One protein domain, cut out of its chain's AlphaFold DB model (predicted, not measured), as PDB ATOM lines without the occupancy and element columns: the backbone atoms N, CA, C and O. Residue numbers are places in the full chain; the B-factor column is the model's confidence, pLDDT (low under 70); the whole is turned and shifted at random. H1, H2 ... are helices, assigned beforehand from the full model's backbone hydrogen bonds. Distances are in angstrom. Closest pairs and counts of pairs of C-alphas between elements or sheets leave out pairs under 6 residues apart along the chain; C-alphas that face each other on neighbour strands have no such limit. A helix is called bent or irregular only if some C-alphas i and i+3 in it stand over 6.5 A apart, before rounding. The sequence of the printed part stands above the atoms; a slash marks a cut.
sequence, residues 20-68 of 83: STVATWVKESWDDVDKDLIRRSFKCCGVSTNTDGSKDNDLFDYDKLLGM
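AT A GLANCE: This is residues 20 to 68 of the 83 residues of an uncharacterized protein of Rhizophagus irregularis (strain DAOM 197198w) (UniProt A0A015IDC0). The longest helix, H1, sticks out as an arm, its residues 20 to 29 standing free, from a small loose head in which H2 and the short helix H3 touch beside a wide loop. That loop, residues 45 to 61, swings out after H2 and comes back to it, bringing H3 to the end of H2. The printed part has 49 residues with three named helices in the order H1, H2, H3 and no named strand, and its class is all helix. The whole is loose, with a radius of gyration of the C-alphas of 13.9 A, and elongated, spanning 42 by 23 by 13 A, with the arm H1 adding to the length.

IN THESE COORDINATES: Find C-alpha 20 at (-32.965, 52.231, 30.129); there H1, residues 20 to 31, begins, and it runs 16.1 A from first to last C-alpha, with y falling to 37.076 at C-alpha 31. Look next at C-alpha 35 at (-34.842, 28.912, 26.655), where H2, residues 35 to 44, begins; from there it runs 14.3 A to C-alpha 44, with x rising to -23.354. H3, residues 62 to 66, is five residues and 6.3 A long, and you will find its last C-alpha, that of Leu 66, at (-32.543, 19.698, 17.401).

HOW THE PARTS SIT: Start from H1, which touches no helix: it is apart from H2, though a tight link of 3 residues joins the two, and it is apart from H3. Go on to H2, which touches H3 with 5 pairs of C-alphas within 8 A. Look at Cys 44 and Tyr 62 for the closest C-alphas of this pair, 5.9 A apart; the centres of the two helices are 10.0 A apart. In the backbones of H1, H2 and H3, each O i to N i+4 pair is within hydrogen-bond range.

THE WHOLE: Look for the two C-alphas farthest apart at Thr 21 and Ser 54, 42.0 A from each other; the first and last printed C-alphas, those of Ser 20 and Met 68, are 36.9 A apart. Without the free residues 20 to 29, the body has 39 residues and spans 31 by 21 by 15 A, with a radius of gyration of 10.3 A. The link from H2 to H3 is long, with 17 residues, and the C-alphas of residues 45 to 61 lie 9 to 19 A from the mean of all C-alphas. The printed part has no cut. In the B-factor column the mean pLDDT of the printed part is 84.7, and only residue 68 is under 70.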
ATOM      1  N   SER A  20     -31.804  53.003  29.670       94.06
ATOM      2  CA  SER A  20     -32.965  52.231  30.129       94.06
ATOM      3  C   SER A  20     -33.788  51.681  28.961       94.06
ATOM      4  O   SER A  20     -34.176  50.515  28.978       94.06
ATOM      5  N   THR A  21     -33.995  52.481  27.913       91.44
ATOM      6  CA  THR A  21     -34.701  52.041  26.702       91.44
ATOM      7  C   THR A  21     -33.950  50.903  26.012       91.44
ATOM      8  O   THR A  21     -34.552  49.890  25.684       91.44
ATOM      9  N   VAL A  22     -32.631  51.041  25.844       93.56
ATOM     10  CA  VAL A  22     -31.802  49.987  25.235       93.56
ATOM     11  C   VAL A  22     -31.826  48.712  26.079       93.56
ATOM     12  O   VAL A  22     -32.008  47.633  25.531       93.56
ATOM     13  N   ALA A  23     -31.698  48.828  27.403       95.75
ATOM     14  CA  ALA A  23     -31.771  47.683  28.309       95.75
ATOM     15  C   ALA A  23     -33.129  46.970  28.235       95.75
ATOM     16  O   ALA A  23     -33.176  45.747  28.263       95.75
ATOM     17  N   THR A  24     -34.218  47.731  28.085       94.94
ATOM     18  CA  THR A  24     -35.566  47.175  27.909       94.94
ATOM     19  C   THR A  24     -35.656  46.377  26.614       94.94
ATOM     20  O   THR A  24     -36.069  45.230  26.657       94.94
ATOM     21  N   TRP A  25     -35.172  46.921  25.490       94.12
ATOM     22  CA  TRP A  25     -35.161  46.190  24.218       94.12
ATOM     23  C   TRP A  25     -34.338  44.911  24.278       94.12
ATOM     24  O   TRP A  25     -34.759  43.893  23.742       94.12
ATOM     25  N   VAL A  26     -33.170  44.956  24.924       95.31
ATOM     26  CA  VAL A  26     -32.335  43.764  25.110       95.31
ATOM     27  C   VAL A  26     -33.088  42.729  25.938       95.31
ATOM     28  O   VAL A  26     -33.152  41.578  25.528       95.31
ATOM     29  N   LYS A  27     -33.695  43.137  27.059       94.75
ATOM     30  CA  LYS A  27     -34.471  42.240  27.916       94.75
ATOM     31  C   LYS A  27     -35.645  41.610  27.164       94.75
ATOM     32  O   LYS A  27     -35.735  40.396  27.131       94.75
ATOM     33  N   GLU A  28     -36.488  42.421  26.527       94.75
ATOM     34  CA  GLU A  28     -37.643  41.943  25.752       94.75
ATOM     35  C   GLU A  28     -37.209  40.983  24.640       94.75
ATOM     36  O   GLU A  28     -37.807  39.931  24.466       94.75
ATOM     37  N   SER A  29     -36.111  41.295  23.942       93.94
ATOM     38  CA  SER A  29     -35.579  40.408  22.902       93.94
ATOM     39  C   SER A  29     -35.116  39.065  23.462       93.94
ATOM     40  O   SER A  29     -35.253  38.064  22.777       93.94
ATOM     41  N   TRP A  30     -34.537  39.034  24.664       93.81
ATOM     42  CA  TRP A  30     -34.121  37.787  25.310       93.81
ATOM     43  C   TRP A  30     -35.301  37.006  25.888       93.81
ATOM     44  O   TRP A  30     -35.298  35.783  25.788       93.81
ATOM     45  N   ASP A  31     -36.299  37.691  26.451       92.50
ATOM     46  CA  ASP A  31     -37.525  37.076  26.976       92.50
ATOM     47  C   ASP A  31     -38.341  36.398  25.851       92.50
ATOM     48  O   ASP A  31     -38.999  35.389  26.095       92.50
ATOM     49  N   ASP A  32     -38.263  36.916  24.619       93.75
ATOM     50  CA  ASP A  32     -38.900  36.342  23.423       93.75
ATOM     51  C   ASP A  32     -38.165  35.106  22.860       93.75
ATOM     52  O   ASP A  32     -38.710  34.390  22.013       93.75
ATOM     53  N   VAL A  33     -36.918  34.850  23.276       91.12
ATOM     54  CA  VAL A  33     -36.133  33.707  22.792       91.12
ATOM     55  C   VAL A  33     -36.432  32.473  23.637       91.12
ATOM     56  O   VAL A  33     -36.368  32.496  24.864       91.12
ATOM     57  N   ASP A  34     -36.691  31.358  22.957       90.31
ATOM     58  CA  ASP A  34     -36.880  30.054  23.588       90.31
ATOM     59  C   ASP A  34     -35.651  29.644  24.430       90.31
ATOM     60  O   ASP A  34     -34.516  29.577  23.940       90.31
ATOM     61  N   LYS A  35     -35.884  29.339  25.711       87.12
ATOM     62  CA  LYS A  35     -34.842  28.912  26.655       87.12
ATOM     63  C   LYS A  35     -34.157  27.629  26.194       87.12
ATOM     64  O   LYS A  35     -32.946  27.492  26.382       87.12
ATOM     65  N   ASP A  36     -34.879  26.722  25.546       84.94
ATOM     66  CA  ASP A  36     -34.303  25.463  25.080       84.94
ATOM     67  C   ASP A  36     -33.471  25.651  23.820       84.94
ATOM     68  O   ASP A  36     -32.446  24.990  23.637       84.94
ATOM     69  N   LEU A  37     -33.824  26.616  22.970       86.69
ATOM     70  CA  LEU A  37     -32.934  27.072  21.906       86.69
ATOM     71  C   LEU A  37     -31.613  27.620  22.471       86.69
ATOM     72  O   LEU A  37     -30.541  27.267  21.973       86.69
ATOM     73  N   ILE A  38     -31.671  28.429  23.534       87.06
ATOM     74  CA  ILE A  38     -30.474  28.967  24.195       87.06
ATOM     75  C   ILE A  38     -29.624  27.827  24.769       87.06
ATOM     76  O   ILE A  38     -28.432  27.741  24.464       87.06
ATOM     77  N   ARG A  39     -30.220  26.907  25.535       84.62
ATOM     78  CA  ARG A  39     -29.521  25.746  26.116       84.62
ATOM     79  C   ARG A  39     -28.839  24.887  25.050       84.62
ATOM     80  O   ARG A  39     -27.661  24.557  25.187       84.62
ATOM     81  N   ARG A  40     -29.537  24.570  23.954       85.62
ATOM     82  CA  ARG A  40     -28.967  23.806  22.829       85.62
ATOM     83  C   ARG A  40     -27.801  24.535  22.170       85.62
ATOM     84  O   ARG A  40     -26.811  23.898  21.818       85.62
ATOM     85  N   SER A  41     -27.878  25.861  22.043       86.56
ATOM     86  CA  SER A  41     -26.780  26.653  21.482       86.56
ATOM     87  C   SER A  41     -25.511  26.562  22.338       86.56
ATOM     88  O   SER A  41     -24.427  26.349  21.798       86.56
ATOM     89  N   PHE A  42     -25.649  26.599  23.668       87.25
ATOM     90  CA  PHE A  42     -24.533  26.398  24.592       87.25
ATOM     91  C   PHE A  42     -23.934  24.991  24.474       87.25
ATOM     92  O   PHE A  42     -22.721  24.868  24.300       87.25
ATOM     93  N   LYS A  43     -24.769  23.945  24.449       85.62
ATOM     94  CA  LYS A  43     -24.320  22.552  24.254       85.62
ATOM     95  C   LYS A  43     -23.579  22.353  22.925       85.62
ATOM     96  O   LYS A  43     -22.543  21.690  22.879       85.62
ATOM     97  N   CYS A  44     -24.042  22.985  21.846       84.56
ATOM     98  CA  CYS A  44     -23.354  22.962  20.552       84.56
ATOM     99  C   CYS A  44     -21.963  23.621  20.611       84.56
ATOM    100  O   CYS A  44     -21.061  23.235  19.871       84.56
ATOM    101  N   CYS A  45     -21.770  24.598  21.497       86.75
ATOM    102  CA  CYS A  45     -20.481  25.236  21.750       86.75
ATOM    103  C   CYS A  45     -19.628  24.506  22.805       86.75
ATOM    104  O   CYS A  45     -18.585  25.029  23.194       86.75
ATOM    105  N   GLY A  46     -20.046  23.322  23.268       82.12
ATOM    106  CA  GLY A  46     -19.331  22.555  24.291       82.12
ATOM    107  C   GLY A  46     -19.509  23.088  25.709       82.12
ATOM    108  O   GLY A  46     -18.726  22.753  26.592       82.12
ATOM    109  N   VAL A  47     -20.511  23.941  25.933       83.38
ATOM    110  CA  VAL A  47     -20.843  24.477  27.252       83.38
ATOM    111  C   VAL A  47     -21.995  23.656  27.823       83.38
ATOM    112  O   VAL A  47     -23.101  23.664  27.283       83.38
ATOM    113  N   SER A  48     -21.729  22.945  28.916       81.88
ATOM    114  CA  SER A  48     -22.691  22.097  29.622       81.88
ATOM    115  C   SER A  48     -22.640  22.376  31.120       81.88
ATOM    116  O   SER A  48     -21.574  22.656  31.664       81.88
ATOM    117  N   THR A  49     -23.789  22.278  31.785       76.06
ATOM    118  CA  THR A  49     -23.892  22.366  33.251       76.06
ATOM    119  C   THR A  49     -23.574  21.026  33.922       76.06
ATOM    120  O   THR A  49     -23.267  20.984  35.112       76.06
ATOM    121  N   ASN A  50     -23.605  19.925  33.167       75.56
ATOM    122  CA  ASN A  50     -23.323  18.598  33.697       75.56
ATOM    123  C   ASN A  50     -21.822  18.422  33.927       75.56
ATOM    124  O   ASN A  50     -21.044  18.308  32.985       75.56
ATOM    125  N   THR A  51     -21.425  18.355  35.194       75.75
ATOM    126  CA  THR A  51     -20.038  18.096  35.606       75.75
ATOM    127  C   THR A  51     -19.671  16.612  35.573       75.75
ATOM    128  O   THR A  51     -18.493  16.270  35.665       75.75
ATOM    129  N   ASP A  52     -20.661  15.726  35.428       77.44
ATOM    130  CA  ASP A  52     -20.490  14.270  35.400       77.44
ATOM    131  C   ASP A  52     -20.087  13.715  34.019       77.44
ATOM    132  O   ASP A  52     -19.770  12.531  33.901       77.44
ATOM    133  N   GLY A  53     -20.106  14.557  32.978       74.31
ATOM    134  CA  GLY A  53     -19.775  14.200  31.596       74.31
ATOM    135  C   GLY A  53     -20.781  13.264  30.911       74.31
ATOM    136  O   GLY A  53     -20.539  12.801  29.797       74.31
ATOM    137  N   SER A  54     -21.923  12.963  31.539       76.56
ATOM    138  CA  SER A  54     -22.898  11.991  31.016       76.56
ATOM    139  C   SER A  54     -23.591  12.458  29.733       76.56
ATOM    140  O   SER A  54     -23.957  11.637  28.891       76.56
ATOM    141  N   LYS A  55     -23.732  13.779  29.566       71.56
ATOM    142  CA  LYS A  55     -24.333  14.433  28.392       71.56
ATOM    143  C   LYS A  55     -23.281  14.949  27.392       71.56
ATOM    144  O   LYS A  55     -23.639  15.624  26.430       71.56
ATOM    145  N   ASP A  56     -21.996  14.616  27.571       77.94
ATOM    146  CA  ASP A  56     -20.915  15.115  26.702       77.94
ATOM    147  C   ASP A  56     -20.963  14.521  25.290       77.94
ATOM    148  O   ASP A  56     -20.530  15.147  24.325       77.94
ATOM    149  N   ASN A  57     -21.539  13.324  25.150       80.25
ATOM    150  CA  ASN A  57     -21.705  12.639  23.866       80.25
ATOM    151  C   ASN A  57     -22.661  13.371  22.900       80.25
ATOM    152  O   ASN A  57     -22.650  13.100  21.696       80.25
ATOM    153  N   ASP A  58     -23.468  14.290  23.431       75.75
ATOM    154  CA  ASP A  58     -24.412  15.110  22.673       75.75
ATOM    155  C   ASP A  58     -23.872  16.534  22.423       75.75
ATOM    156  O   ASP A  58     -24.515  17.337  21.743       75.75
ATOM    157  N   LEU A  59     -22.684  16.871  22.943       82.56
ATOM    158  CA  LEU A  59     -22.044  18.162  22.693       82.56
ATOM    159  C   LEU A  59     -21.519  18.241  21.261       82.56
ATOM    160  O   LEU A  59     -21.111  17.247  20.662       82.56
ATOM    161  N   PHE A  60     -21.511  19.460  20.718       83.94
ATOM    162  CA  PHE A  60     -21.081  19.767  19.346       83.94
ATOM    163  C   PHE A  60     -21.921  19.126  18.221       83.94
ATOM    164  O   PHE A  60     -21.643  19.380  17.049       83.94
ATOM    165  N   ASP A  61     -22.960  18.351  18.545       83.00
ATOM    166  CA  ASP A  61     -23.839  17.694  17.575       83.00
ATOM    167  C   ASP A  61     -25.176  18.437  17.452       83.00
ATOM    168  O   ASP A  61     -26.143  18.189  18.173       83.00
ATOM    169  N   TYR A  62     -25.220  19.394  16.524       80.00
ATOM    170  CA  TYR A  62     -26.386  20.254  16.329       80.00
ATOM    171  C   TYR A  62     -27.640  19.470  15.910       80.00
ATOM    172  O   TYR A  62     -28.733  19.753  16.399       80.00
ATOM    173  N   ASP A  63     -27.486  18.460  15.050       82.81
ATOM    174  CA  ASP A  63     -28.610  17.683  14.520       82.81
ATOM    175  C   ASP A  63     -29.253  16.812  15.606       82.81
ATOM    176  O   ASP A  63     -30.480  16.721  15.675       82.81
ATOM    177  N   LYS A  64     -28.447  16.225  16.504       81.00
ATOM    178  CA  LYS A  64     -28.979  15.516  17.679       81.00
ATOM    179  C   LYS A  64     -29.710  16.456  18.631       81.00
ATOM    180  O   LYS A  64     -30.812  16.133  19.073       81.00
ATOM    181  N   LEU A  65     -29.138  17.629  18.900       78.94
ATOM    182  CA  LEU A  65     -29.725  18.612  19.815       78.94
ATOM    183  C   LEU A  65     -31.062  19.166  19.298       78.94
ATOM    184  O   LEU A  65     -31.936  19.493  20.097       78.94
ATOM    185  N   LEU A  66     -31.269  19.253  17.980       76.31
ATOM    186  CA  LEU A  66     -32.543  19.698  17.401       76.31
ATOM    187  C   LEU A  66     -33.720  18.754  17.690       76.31
ATOM    188  O   LEU A  66     -34.855  19.223  17.739       76.31
ATOM    189  N   GLY A  67     -33.457  17.454  17.856       72.69
ATOM    190  CA  GLY A  67     -34.478  16.424  18.075       72.69
ATOM    191  C   GLY A  67     -34.684  16.018  19.535       72.69
ATOM    192  O   GLY A  67     -35.523  15.156  19.801       72.69
ATOM    193  N   MET A  68     -33.917  16.585  20.469       68.88
ATOM    194  CA  MET A  68     -34.006  16.235  21.886       68.88
ATOM    195  C   MET A  68     -35.215  16.904  22.556       68.88
ATOM    196  O   MET A  68     -35.518  18.060  22.252       68.88
TER     197      MET A  68